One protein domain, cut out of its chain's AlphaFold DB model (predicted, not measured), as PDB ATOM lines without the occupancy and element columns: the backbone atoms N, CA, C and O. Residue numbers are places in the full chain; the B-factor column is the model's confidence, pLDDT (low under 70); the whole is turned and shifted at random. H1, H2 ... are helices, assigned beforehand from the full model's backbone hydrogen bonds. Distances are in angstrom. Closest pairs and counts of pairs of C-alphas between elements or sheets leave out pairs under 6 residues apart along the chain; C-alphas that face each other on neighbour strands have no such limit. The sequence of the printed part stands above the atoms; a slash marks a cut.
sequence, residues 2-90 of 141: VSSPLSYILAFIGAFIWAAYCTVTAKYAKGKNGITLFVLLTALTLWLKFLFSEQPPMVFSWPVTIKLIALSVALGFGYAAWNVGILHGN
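What this domain is: This is residues 2 to 90 of the 141 residues of the protein "Aromatic amino acid exporter" of Klebsiella grimontii (UniProt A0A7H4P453). Three helices splay from one shared end like the legs of an open tripod: the last part of H1, the first part of H2 and the last part of H3 come together there, and their other ends spread apart. H1 and H3 make a V that meets near its tip, H2 starts near the same tip, and the link of residues 53 to 61 spans the open side from H2 to H3. The printed part has 89 residues with three named helices, in the order H1, H2, H3, and no named strand, and its class is all helix. It is loose, with a radius of gyration of the C-alphas of 16.4 A and spans of 43 by 35 by 22 A.

Where its parts are: Find C-alpha 5 at (-40.036, -28.891, 1.918); from there H1, residues 5 to 28, runs 34.5 A. Next comes H2, residues 35 to 52, 25.6 A long, beginning at C-alpha 35 at (-20.020, -16.582, -15.231). H3, residues 62 to 88, runs 38.8 A to C-alpha 88 at (-6.395, -21.152, -14.180).

How they stand to each other: Look first at Ala 26 and Ile 86, the closest C-alphas of H1 and H3, 5.8 A apart. These helices touch through residues 22 to 26 and 86 to 87 alone, and run the same way at a steep tilt of 46 degrees. H2 is close to H3 but not clearly touching; their closest C-alphas, Ile 35 and Asn 83, are 6.8 A apart. They run opposite ways at a steep tilt of 36 degrees, only just past shallow. H1 and H2 are apart. In H1, H2 and H3 every O i to N i+4 pair is within hydrogen-bond range.

The domain as a whole: The C-alphas of Lys 27 and Ser 61 are the two farthest apart, at 44.2 A. Residues 2 to 20 and 40 to 75 stand free. The printed part has no cut, and both links are short. Look for low confidence, pLDDT under 70, at residues 2 to 3 and 29 to 34.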
ATOM      1  N   VAL A   2     -41.360 -22.669   9.670       43.56
ATOM      2  CA  VAL A   2     -41.989 -23.227   8.465       43.56
ATOM      3  C   VAL A   2     -40.847 -23.717   7.594       43.56
ATOM      4  O   VAL A   2     -40.259 -22.971   6.818       43.56
ATOM      5  N   SER A   3     -40.456 -24.959   7.833       55.34
ATOM      6  CA  SER A   3     -39.461 -25.665   7.040       55.34
ATOM      7  C   SER A   3     -40.145 -26.077   5.739       55.34
ATOM      8  O   SER A   3     -40.654 -27.187   5.638       55.34
ATOM      9  N   SER A   4     -40.263 -25.159   4.778       72.00
ATOM     10  CA  SER A   4     -40.904 -25.442   3.492       72.00
ATOM     11  C   SER A   4     -40.134 -26.570   2.789       72.00
ATOM     12  O   SER A   4     -38.986 -26.342   2.401       72.00
ATOM     13  N   PRO A   5     -40.719 -27.770   2.581       83.00
ATOM     14  CA  PRO A   5     -40.036 -28.891   1.918       83.00
ATOM     15  C   PRO A   5     -39.478 -28.488   0.549       83.00
ATOM     16  O   PRO A   5     -38.394 -28.900   0.141       83.00
ATOM     17  N   LEU A   6     -40.195 -27.579  -0.110       84.81
ATOM     18  CA  LEU A   6     -39.828 -26.956  -1.370       84.81
ATOM     19  C   LEU A   6     -38.476 -26.223  -1.305       84.81
ATOM     20  O   LEU A   6     -37.688 -26.335  -2.238       84.81
ATOM     21  N   SER A   7     -38.154 -25.529  -0.207       81.31
ATOM     22  CA  SER A   7     -36.866 -24.836  -0.052       81.31
ATOM     23  C   SER A   7     -35.688 -25.808  -0.001       81.31
ATOM     24  O   SER A   7     -34.650 -25.529  -0.598       81.31
ATOM     25  N   TYR A   8     -35.846 -26.964   0.652       83.75
ATOM     26  CA  TYR A   8     -34.801 -27.994   0.677       83.75
ATOM     27  C   TYR A   8     -34.619 -28.655  -0.686       83.75
ATOM     28  O   TYR A   8     -33.485 -28.846  -1.120       83.75
ATOM     29  N   ILE A   9     -35.719 -28.953  -1.385       87.38
ATOM     30  CA  ILE A   9     -35.672 -29.516  -2.740       87.38
ATOM     31  C   ILE A   9     -34.975 -28.541  -3.697       87.38
ATOM     32  O   ILE A   9     -34.082 -28.942  -4.440       87.38
ATOM     33  N   LEU A  10     -35.321 -27.251  -3.642       85.50
ATOM     34  CA  LEU A  10     -34.658 -26.223  -4.445       85.50
ATOM     35  C   LEU A  10     -33.171 -26.091  -4.107       85.50
ATOM     36  O   LEU A  10     -32.357 -25.998  -5.023       85.50
ATOM     37  N   ALA A  11     -32.798 -26.109  -2.824       84.06
ATOM     38  CA  ALA A  11     -31.396 -26.053  -2.411       84.06
ATOM     39  C   ALA A  11     -30.604 -27.269  -2.923       84.06
ATOM     40  O   ALA A  11     -29.491 -27.114  -3.426       84.06
ATOM     41  N   PHE A  12     -31.197 -28.464  -2.860       84.56
ATOM     42  CA  PHE A  12     -30.612 -29.692  -3.392       84.56
ATOM     43  C   PHE A  12     -30.404 -29.610  -4.909       84.56
ATOM     44  O   PHE A  12     -29.289 -29.818  -5.386       84.56
ATOM     45  N   ILE A  13     -31.433 -29.225  -5.669       89.75
ATOM     46  CA  ILE A  13     -31.331 -29.030  -7.125       89.75
ATOM     47  C   ILE A  13     -30.272 -27.968  -7.456       89.75
ATOM     48  O   ILE A  13     -29.440 -28.175  -8.340       89.75
ATOM     49  N   GLY A  14     -30.260 -26.856  -6.717       84.69
ATOM     50  CA  GLY A  14     -29.280 -25.784  -6.872       84.69
ATOM     51  C   GLY A  14     -27.841 -26.268  -6.693       84.69
ATOM     52  O   GLY A  14     -26.979 -25.909  -7.494       84.69
ATOM     53  N   ALA A  15     -27.586 -27.140  -5.713       84.81
ATOM     54  CA  ALA A  15     -26.269 -27.741  -5.507       84.81
ATOM     55  C   ALA A  15     -25.820 -28.590  -6.712       84.81
ATOM     56  O   ALA A  15     -24.674 -28.466  -7.147       84.81
ATOM     57  N   PHE A  16     -26.717 -29.390  -7.305       85.50
ATOM     58  CA  PHE A  16     -26.411 -30.165  -8.516       85.50
ATOM     59  C   PHE A  16     -26.144 -29.275  -9.733       85.50
ATOM     60  O   PHE A  16     -25.173 -29.508 -10.452       85.50
ATOM     61  N   ILE A  17     -26.964 -28.240  -9.952       85.69
ATOM     62  CA  ILE A  17     -26.770 -27.284 -11.055       85.69
ATOM     63  C   ILE A  17     -25.420 -26.579 -10.909       85.69
ATOM     64  O   ILE A  17     -24.660 -26.490 -11.875       85.69
ATOM     65  N   TRP A  18     -25.101 -26.112  -9.702       83.06
ATOM     66  CA  TRP A  18     -23.838 -25.437  -9.423       83.06
ATOM     67  C   TRP A  18     -22.635 -26.363  -9.631       83.06
ATOM     68  O   TRP A  18     -21.667 -25.976 -10.288       83.06
ATOM     69  N   ALA A  19     -22.704 -27.600  -9.135       82.06
ATOM     70  CA  ALA A  19     -21.656 -28.595  -9.341       82.06
ATOM     71  C   ALA A  19     -21.452 -28.896 -10.836       82.06
ATOM     72  O   ALA A  19     -20.321 -28.839 -11.322       82.06
ATOM     73  N   ALA A  20     -22.537 -29.121 -11.583       82.06
ATOM     74  CA  ALA A  20     -22.488 -29.345 -13.026       82.06
ATOM     75  C   ALA A  20     -21.861 -28.152 -13.765       82.06
ATOM     76  O   ALA A  20     -20.974 -28.348 -14.596       82.06
ATOM     77  N   TYR A  21     -22.254 -26.920 -13.420       80.12
ATOM     78  CA  TYR A  21     -21.642 -25.705 -13.957       80.12
ATOM     79  C   TYR A  21     -20.129 -25.677 -13.704       80.12
ATOM     80  O   TYR A  21     -19.363 -25.447 -14.644       80.12
ATOM     81  N   CYS A  22     -19.687 -25.949 -12.473       75.38
ATOM     82  CA  CYS A  22     -18.267 -25.924 -12.119       75.38
ATOM     83  C   CYS A  22     -17.471 -26.969 -12.910       75.38
ATOM     84  O   CYS A  22     -16.421 -26.649 -13.468       75.38
ATOM     85  N   THR A  23     -17.986 -28.196 -13.026       76.81
ATOM     86  CA  THR A  23     -17.322 -29.285 -13.756       76.81
ATOM     87  C   THR A  23     -17.288 -29.046 -15.266       76.81
ATOM     88  O   THR A  23     -16.250 -29.242 -15.901       76.81
ATOM     89  N   VAL A  24     -18.401 -28.601 -15.860       78.00
ATOM     90  CA  VAL A  24     -18.483 -28.327 -17.303       78.00
ATOM     91  C   VAL A  24     -17.607 -27.132 -17.671       78.00
ATOM     92  O   VAL A  24     -16.848 -27.215 -18.635       78.00
ATOM     93  N   THR A  25     -17.653 -26.052 -16.890       75.50
ATOM     94  CA  THR A  25     -16.825 -24.860 -17.122       75.50
ATOM     95  C   THR A  25     -15.343 -25.210 -17.030       75.50
ATOM     96  O   THR A  25     -14.594 -24.904 -17.954       75.50
ATOM     97  N   ALA A  26     -14.928 -25.942 -15.993       70.25
ATOM     98  CA  ALA A  26     -13.540 -26.378 -15.847       70.25
ATOM     99  C   ALA A  26     -13.037 -27.205 -17.048       70.25
ATOM    100  O   ALA A  26     -11.892 -27.058 -17.466       70.25
ATOM    101  N   LYS A  27     -13.890 -28.063 -17.627       71.38
ATOM    102  CA  LYS A  27     -13.498 -28.976 -18.712       71.38
ATOM    103  C   LYS A  27     -13.619 -28.375 -20.116       71.38
ATOM    104  O   LYS A  27     -12.826 -28.713 -20.993       71.38
ATOM    105  N   TYR A  28     -14.612 -27.519 -20.357       72.12
ATOM    106  CA  TYR A  28     -15.012 -27.115 -21.712       72.12
ATOM    107  C   TYR A  28     -14.920 -25.614 -21.988       72.12
ATOM    108  O   TYR A  28     -15.041 -25.224 -23.150       72.12
ATOM    109  N   ALA A  29     -14.681 -24.765 -20.982       68.25
ATOM    110  CA  ALA A  29     -14.704 -23.317 -21.184       68.25
ATOM    111  C   ALA A  29     -13.647 -22.818 -22.179       68.25
ATOM    112  O   ALA A  29     -13.886 -21.808 -22.834       68.25
ATOM    113  N   LYS A  30     -12.497 -23.502 -22.330       67.69
ATOM    114  CA  LYS A  30     -11.392 -23.086 -23.224       67.69
ATOM    115  C   LYS A  30     -11.054 -21.583 -23.088       67.69
ATOM    116  O   LYS A  30     -10.815 -20.905 -24.082       67.69
ATOM    117  N   GLY A  31     -11.122 -21.044 -21.865       64.88
ATOM    118  CA  GLY A  31     -10.895 -19.621 -21.566       64.88
ATOM    119  C   GLY A  31     -12.101 -18.683 -21.743       64.88
ATOM    120  O   GLY A  31     -11.986 -17.495 -21.456       64.88
ATOM    121  N   LYS A  32     -13.271 -19.171 -22.179       66.44
ATOM    122  CA  LYS A  32     -14.499 -18.368 -22.279       66.44
ATOM    123  C   LYS A  32     -15.195 -18.244 -20.924       66.44
ATOM    124  O   LYS A  32     -15.430 -19.228 -20.230       66.44
ATOM    125  N   ASN A  33     -15.562 -17.019 -20.569       66.25
ATOM    126  CA  ASN A  33     -16.172 -16.696 -19.286       66.25
ATOM    127  C   ASN A  33     -17.689 -16.989 -19.283       66.25
ATOM    128  O   ASN A  33     -18.481 -16.192 -19.784       66.25
ATOM    129  N   GLY A  34     -18.093 -18.127 -18.708       68.50
ATOM    130  CA  GLY A  34     -19.505 -18.497 -18.533       68.50
ATOM    131  C   GLY A  34     -20.215 -17.767 -17.385       68.50
ATOM    132  O   GLY A  34     -21.444 -17.692 -17.370       68.50
ATOM    133  N   ILE A  35     -19.459 -17.180 -16.448       74.81
ATOM    134  CA  ILE A  35     -20.020 -16.582 -15.231       74.81
ATOM    135  C   ILE A  35     -20.796 -15.307 -15.532       74.81
ATOM    136  O   ILE A  35     -21.833 -15.062 -14.924       74.81
ATOM    137  N   THR A  36     -20.343 -14.530 -16.518       77.31
ATOM    138  CA  THR A  36     -21.020 -13.298 -16.933       77.31
ATOM    139  C   THR A  36     -22.436 -13.593 -17.415       77.31
ATOM    140  O   THR A  36     -23.380 -12.933 -16.988       77.31
ATOM    141  N   LEU A  37     -22.607 -14.619 -18.255       78.19
ATOM    142  CA  LEU A  37     -23.927 -15.022 -18.738       78.19
ATOM    143  C   LEU A  37     -24.804 -15.531 -17.589       78.19
ATOM    144  O   LEU A  37     -25.970 -15.157 -17.502       78.19
ATOM    145  N   PHE A  38     -24.243 -16.339 -16.686       79.62
ATOM    146  CA  PHE A  38     -24.968 -16.848 -15.523       79.62
ATOM    147  C   PHE A  38     -25.475 -15.719 -14.611       79.62
ATOM    148  O   PHE A  38     -26.640 -15.726 -14.208       79.62
ATOM    149  N   VAL A  39     -24.635 -14.721 -14.327       83.75
ATOM    150  CA  VAL A  39     -25.011 -13.555 -13.513       83.75
ATOM    151  C   VAL A  39     -26.080 -12.717 -14.216       83.75
ATOM    152  O   VAL A  39     -27.050 -12.323 -13.570       83.75
ATOM    153  N   LEU A  40     -25.962 -12.493 -15.529       85.94
ATOM    154  CA  LEU A  40     -26.969 -11.760 -16.306       85.94
ATOM    155  C   LEU A  40     -28.324 -12.476 -16.321       85.94
ATOM    156  O   LEU A  40     -29.351 -11.842 -16.086       85.94
ATOM    157  N   LEU A  41     -28.334 -13.792 -16.547       86.31
ATOM    158  CA  LEU A  41     -29.557 -14.594 -16.501       86.31
ATOM    159  C   LEU A  41     -30.169 -14.590 -15.099       86.31
ATOM    160  O   LEU A  41     -31.372 -14.396 -14.970       86.31
ATOM    161  N   THR A  42     -29.349 -14.714 -14.053       88.75
ATOM    162  CA  THR A  42     -29.813 -14.629 -12.660       88.75
ATOM    163  C   THR A  42     -30.443 -13.268 -12.374       88.75
ATOM    164  O   THR A  42     -31.541 -13.205 -11.825       88.75
ATOM    165  N   ALA A  43     -29.795 -12.176 -12.787       89.88
ATOM    166  CA  ALA A  43     -30.334 -10.828 -12.639       89.88
ATOM    167  C   ALA A  43     -31.671 -10.677 -13.376       89.88
ATOM    168  O   ALA A  43     -32.632 -10.178 -12.793       89.88
ATOM    169  N   LEU A  44     -31.766 -11.165 -14.617       93.19
ATOM    170  CA  LEU A  44     -33.008 -11.158 -15.388       93.19
ATOM    171  C   LEU A  44     -34.114 -11.953 -14.680       93.19
ATOM    172  O   LEU A  44     -35.222 -11.447 -14.523       93.19
ATOM    173  N   THR A  45     -33.824 -13.164 -14.201       91.12
ATOM    174  CA  THR A  45     -34.788 -13.983 -13.453       91.12
ATOM    175  C   THR A  45     -35.255 -13.285 -12.176       91.12
ATOM    176  O   THR A  45     -36.447 -13.317 -11.870       91.12
ATOM    177  N   LEU A  46     -34.354 -12.627 -11.439       89.69
ATOM    178  CA  LEU A  46     -34.706 -11.878 -10.230       89.69
ATOM    179  C   LEU A  46     -35.560 -10.645 -10.544       89.69
ATOM    180  O   LEU A  46     -36.519 -10.389  -9.818       89.69
ATOM    181  N   TRP A  47     -35.276  -9.931 -11.637       93.12
ATOM    182  CA  TRP A  47     -36.109  -8.823 -12.109       93.12
ATOM    183  C   TRP A  47     -37.496  -9.285 -12.548       93.12
ATOM    184  O   TRP A  47     -38.487  -8.676 -12.159       93.12
ATOM    185  N   LEU A  48     -37.596 -10.391 -13.288       93.25
ATOM    186  CA  LEU A  48     -38.888 -10.976 -13.652       93.25
ATOM    187  C   LEU A  48     -39.664 -11.399 -12.399       93.25
ATOM    188  O   LEU A  48     -40.829 -11.044 -12.249       93.25
ATOM    189  N   LYS A  49     -39.012 -12.088 -11.453       89.88
ATOM    190  CA  LYS A  49     -39.636 -12.459 -10.177       89.88
ATOM    191  C   LYS A  49     -40.117 -11.233  -9.412       89.88
ATOM    192  O   LYS A  49     -41.200 -11.294  -8.838       89.88
ATOM    193  N   PHE A  50     -39.333 -10.155  -9.394       88.62
ATOM    194  CA  PHE A  50     -39.759  -8.884  -8.825       88.62
ATOM    195  C   PHE A  50     -41.040  -8.429  -9.528       88.62
ATOM    196  O   PHE A  50     -42.066  -8.387  -8.873       88.62
ATOM    197  N   LEU A  51     -41.046  -8.242 -10.849       90.06
ATOM    198  CA  LEU A  51     -42.213  -7.749 -11.599       90.06
ATOM    199  C   LEU A  51     -43.505  -8.569 -11.412       90.06
ATOM    200  O   LEU A  51     -44.586  -7.991 -11.450       90.06
ATOM    201  N   PHE A  52     -43.403  -9.888 -11.211       91.88
ATOM    202  CA  PHE A  52     -44.562 -10.787 -11.111       91.88
ATOM    203  C   PHE A  52     -44.943 -11.210  -9.682       91.88
ATOM    204  O   PHE A  52     -45.907 -11.955  -9.520       91.88
ATOM    205  N   SER A  53     -44.208 -10.785  -8.651       90.06
ATOM    206  CA  SER A  53     -44.530 -11.110  -7.250       90.06
ATOM    207  C   SER A  53     -44.985  -9.866  -6.498       90.06
ATOM    208  O   SER A  53     -44.492  -8.777  -6.768       90.06
ATOM    209  N   GLU A  54     -45.841 -10.025  -5.491       87.62
ATOM    210  CA  GLU A  54     -46.044  -8.968  -4.497       87.62
ATOM    211  C   GLU A  54     -44.755  -8.786  -3.687       87.62
ATOM    212  O   GLU A  54     -44.195  -9.754  -3.157       87.62
ATOM    213  N   GLN A  55     -44.246  -7.557  -3.622       81.69
ATOM    214  CA  GLN A  55     -43.008  -7.238  -2.919       81.69
ATOM    215  C   GLN A  55     -43.215  -6.042  -1.981       81.69
ATOM    216  O   GLN A  55     -44.020  -5.152  -2.263       81.69
ATOM    217  N   PRO A  56     -42.479  -5.989  -0.856       85.75
ATOM    218  CA  PRO A  56     -42.458  -4.805  -0.011       85.75
ATOM    219  C   PRO A  56     -41.982  -3.571  -0.798       85.75
ATOM    220  O   PRO A  56     -41.180  -3.719  -1.728       85.75
ATOM    221  N   PRO A  57     -42.391  -2.352  -0.400       86.62
ATOM    222  CA  PRO A  57     -41.923  -1.124  -1.031       86.62
ATOM    223  C   PRO A  57     -40.393  -1.042  -1.062       86.62
ATOM    224  O   PRO A  57     -39.722  -1.306  -0.061       86.62
ATOM    225  N   MET A  58     -39.834  -0.646  -2.207       87.75
ATOM    226  CA  MET A  58     -38.392  -0.458  -2.344       87.75
ATOM    227  C   MET A  58     -37.964   0.806  -1.591       87.75
ATOM    228  O   MET A  58     -38.329   1.920  -1.961       87.75
ATOM    229  N   VAL A  59     -37.195   0.632  -0.514       90.94
ATOM    230  CA  VAL A  59     -36.717   1.741   0.320       90.94
ATOM    231  C   VAL A  59     -35.343   2.186  -0.155       90.94
ATOM    232  O   VAL A  59     -34.361   1.457  -0.023       90.94
ATOM    233  N   PHE A  60     -35.257   3.421  -0.637       90.38
ATOM    234  CA  PHE A  60     -33.992   4.060  -0.970       90.38
ATOM    235  C   PHE A  60     -33.590   5.009   0.153       90.38
ATOM    236  O   PHE A  60     -34.212   6.045   0.377       90.38
ATOM    237  N   SER A  61     -32.542   4.645   0.880       94.81
ATOM    238  CA  SER A  61     -31.913   5.504   1.879       94.81
ATOM    239  C   SER A  61     -30.404   5.370   1.776       94.81
ATOM    240  O   SER A  61     -29.900   4.350   1.303       94.81
ATOM    241  N   TRP A  62     -29.671   6.376   2.250       94.62
ATOM    242  CA  TRP A  62     -28.209   6.345   2.243       94.62
ATOM    243  C   TRP A  62     -27.619   5.051   2.833       94.62
ATOM    244  O   TRP A  62     -26.809   4.414   2.157       94.62
ATOM    245  N   PRO A  63     -28.057   4.585   4.022       93.88
ATOM    246  CA  PRO A  63     -27.570   3.326   4.583       93.88
ATOM    247  C   PRO A  63     -27.868   2.100   3.711       93.88
ATOM    248  O   PRO A  63     -27.041   1.193   3.632       93.88
ATOM    249  N   VAL A  64     -29.036   2.051   3.061       93.06
ATOM    250  CA  VAL A  64     -29.419   0.930   2.185       93.06
ATOM    251  C   VAL A  64     -28.576   0.933   0.911       93.06
ATOM    252  O   VAL A  64     -28.034  -0.107   0.543       93.06
ATOM    253  N   THR A  65     -28.391   2.094   0.285       94.25
ATOM    254  CA  THR A  65     -27.584   2.234  -0.933       94.25
ATOM    255  C   THR A  65     -26.122   1.867  -0.688       94.25
ATOM    256  O   THR A  65     -25.540   1.129  -1.479       94.25
ATOM    257  N   ILE A  66     -25.530   2.300   0.432       95.19
ATOM    258  CA  ILE A  66     -24.147   1.934   0.787       95.19
ATOM    259  C   ILE A  66     -24.013   0.415   0.948       95.19
ATOM    260  O   ILE A  66     -23.093  -0.182   0.388       95.19
ATOM    261  N   LYS A  67     -24.949  -0.231   1.658       91.25
ATOM    262  CA  LYS A  67     -24.965  -1.696   1.809       91.25
ATOM    263  C   LYS A  67     -25.122  -2.409   0.464       91.25
ATOM    264  O   LYS A  67     -24.448  -3.409   0.233       91.25
ATOM    265  N   LEU A  68     -25.969  -1.887  -0.423       92.75
ATOM    266  CA  LEU A  68     -26.183  -2.437  -1.762       92.75
ATOM    267  C   LEU A  68     -24.906  -2.370  -2.613       92.75
ATOM    268  O   LEU A  68     -24.535  -3.364  -3.238       92.75
ATOM    269  N   ILE A  69     -24.214  -1.226  -2.613       94.44
ATOM    270  CA  ILE A  69     -22.940  -1.052  -3.325       94.44
ATOM    271  C   ILE A  69     -21.882  -1.992  -2.745       94.44
ATOM    272  O   ILE A  69     -21.244  -2.722  -3.502       94.44
ATOM    273  N   ALA A  70     -21.729  -2.033  -1.419       93.38
ATOM    274  CA  ALA A  70     -20.768  -2.913  -0.757       93.38
ATOM    275  C   ALA A  70     -21.014  -4.394  -1.103       93.38
ATOM    276  O   ALA A  70     -20.076  -5.107  -1.459       93.38
ATOM    277  N   LEU A  71     -22.276  -4.838  -1.076       91.12
ATOM    278  CA  LEU A  71     -22.660  -6.195  -1.465       91.12
ATOM    279  C   LEU A  71     -22.363  -6.469  -2.946       91.12
ATOM    280  O   LEU A  71     -21.836  -7.528  -3.277       91.12
ATOM    281  N   SER A  72     -22.663  -5.513  -3.827       90.69
ATOM    282  CA  SER A  72     -22.422  -5.638  -5.270       90.69
ATOM    283  C   SER A  72     -20.931  -5.758  -5.588       90.69
ATOM    284  O   SER A  72     -20.537  -6.599  -6.393       90.69
ATOM    285  N   VAL A  73     -20.094  -4.965  -4.914       93.31
ATOM    286  CA  VAL A  73     -18.631  -5.024  -5.026       93.31
ATOM    287  C   VAL A  73     -18.101  -6.360  -4.500       93.31
ATOM    288  O   VAL A  73     -17.323  -7.020  -5.189       93.31
ATOM    289  N   ALA A  74     -18.556  -6.801  -3.323       90.62
ATOM    290  CA  ALA A  74     -18.149  -8.078  -2.738       90.62
ATOM    291  C   ALA A  74     -18.516  -9.273  -3.637       90.62
ATOM    292  O   ALA A  74     -17.675 -10.136  -3.889       90.62
ATOM    293  N   LEU A  75     -19.743  -9.302  -4.172       89.19
ATOM    294  CA  LEU A  75     -20.187 -10.339  -5.107       89.19
ATOM    295  C   LEU A  75     -19.418 -10.278  -6.430       89.19
ATOM    296  O   LEU A  75     -18.979 -11.316  -6.923       89.19
ATOM    297  N   GLY A  76     -19.221  -9.082  -6.990       88.12
ATOM    298  CA  GLY A  76     -18.489  -8.885  -8.240       88.12
ATOM    299  C   GLY A  76     -17.052  -9.399  -8.157       88.12
ATOM    300  O   GLY A  76     -16.635 -10.202  -8.995       88.12
ATOM    301  N   PHE A  77     -16.315  -9.014  -7.111       90.06
ATOM    302  CA  PHE A  77     -14.961  -9.522  -6.885       90.06
ATOM    303  C   PHE A  77     -14.939 -11.013  -6.550       90.06
ATOM    304  O   PHE A  77     -14.074 -11.726  -7.059       90.06
ATOM    305  N   GLY A  78     -15.894 -11.503  -5.755       88.81
ATOM    306  CA  GLY A  78     -16.011 -12.926  -5.436       88.81
ATOM    307  C   GLY A  78     -16.173 -13.787  -6.690       88.81
ATOM    308  O   GLY A  78     -15.427 -14.746  -6.885       88.81
ATOM    309  N   TYR A  79     -17.084 -13.406  -7.591       85.88
ATOM    310  CA  TYR A  79     -17.282 -14.112  -8.858       85.88
ATOM    311  C   TYR A  79     -16.104 -13.951  -9.825       85.88
ATOM    312  O   TYR A  79     -15.760 -14.908 -10.522       85.88
ATOM    313  N   ALA A  80     -15.446 -12.789  -9.855       85.44
ATOM    314  CA  ALA A  80     -14.232 -12.604 -10.649       85.44
ATOM    315  C   ALA A  80     -13.102 -13.536 -10.173       85.44
ATOM    316  O   ALA A  80     -12.514 -14.253 -10.986       85.44
ATOM    317  N   ALA A  81     -12.851 -13.589  -8.861       88.00
ATOM    318  CA  ALA A  81     -11.866 -14.483  -8.256       88.00
ATOM    319  C   ALA A  81     -12.217 -15.961  -8.494       88.00
ATOM    320  O   ALA A  81     -11.345 -16.752  -8.854       88.00
ATOM    321  N   TRP A  82     -13.499 -16.323  -8.375       85.25
ATOM    322  CA  TRP A  82     -13.991 -17.667  -8.679       85.25
ATOM    323  C   TRP A  82     -13.720 -18.072 -10.130       85.25
ATOM    324  O   TRP A  82     -13.201 -19.157 -10.386       85.25
ATOM    325  N   ASN A  83     -14.026 -17.187 -11.083       84.62
ATOM    326  CA  ASN A  83     -13.808 -17.451 -12.501       84.62
ATOM    327  C   ASN A  83     -12.317 -17.631 -12.821       84.62
ATOM    328  O   ASN A  83     -11.949 -18.556 -13.544       84.62
ATOM    329  N   VAL A  84     -11.443 -16.805 -12.235       84.00
ATOM    330  CA  VAL A  84      -9.987 -16.987 -12.349       84.00
ATOM    331  C   VAL A  84      -9.556 -18.331 -11.754       84.00
ATOM    332  O   VAL A  84      -8.801 -19.058 -12.401       84.00
ATOM    333  N   GLY A  85     -10.070 -18.689 -10.574       83.62
ATOM    334  CA  GLY A  85      -9.758 -19.941  -9.884       83.62
ATOM    335  C   GLY A  85     -10.183 -21.197 -10.650       83.62
ATOM    336  O   GLY A  85      -9.414 -22.153 -10.702       83.62
ATOM    337  N   ILE A  86     -11.363 -21.197 -11.280       81.31
ATOM    338  CA  ILE A  86     -11.823 -22.318 -12.119       81.31
ATOM    339  C   ILE A  86     -11.004 -22.433 -13.408       81.31
ATOM    340  O   ILE A  86     -10.690 -23.546 -13.821       81.31
ATOM    341  N   LEU A  87     -10.694 -21.310 -14.063       78.81
ATOM    342  CA  LEU A  87     -10.051 -21.328 -15.381       78.81
ATOM    343  C   LEU A  87      -8.542 -21.591 -15.317       78.81
ATOM    344  O   LEU A  87      -8.004 -22.205 -16.234       78.81
ATOM    345  N   HIS A  88      -7.862 -21.121 -14.268       79.00
ATOM    346  CA  HIS A  88      -6.395 -21.152 -14.180       79.00
ATOM    347  C   HIS A  88      -5.861 -21.880 -12.937       79.00
ATOM    348  O   HIS A  88      -4.655 -22.088 -12.825       79.00
ATOM    349  N   GLY A  89      -6.723 -22.234 -11.981       78.56
ATOM    350  CA  GLY A  89      -6.333 -22.842 -10.711       78.56
ATOM    351  C   GLY A  89      -6.563 -24.353 -10.641       78.56
ATOM    352  O   GLY A  89      -6.997 -25.005 -11.588       78.56
ATOM    353  N   ASN A  90      -6.290 -24.926  -9.466       81.62
ATOM    354  CA  ASN A  90      -6.623 -26.317  -9.164       81.62
ATOM    355  C   ASN A  90      -8.052 -26.395  -8.605       81.62
ATOM    356  O   ASN A  90      -8.295 -26.033  -7.452       81.62
TER     357      ASN A  90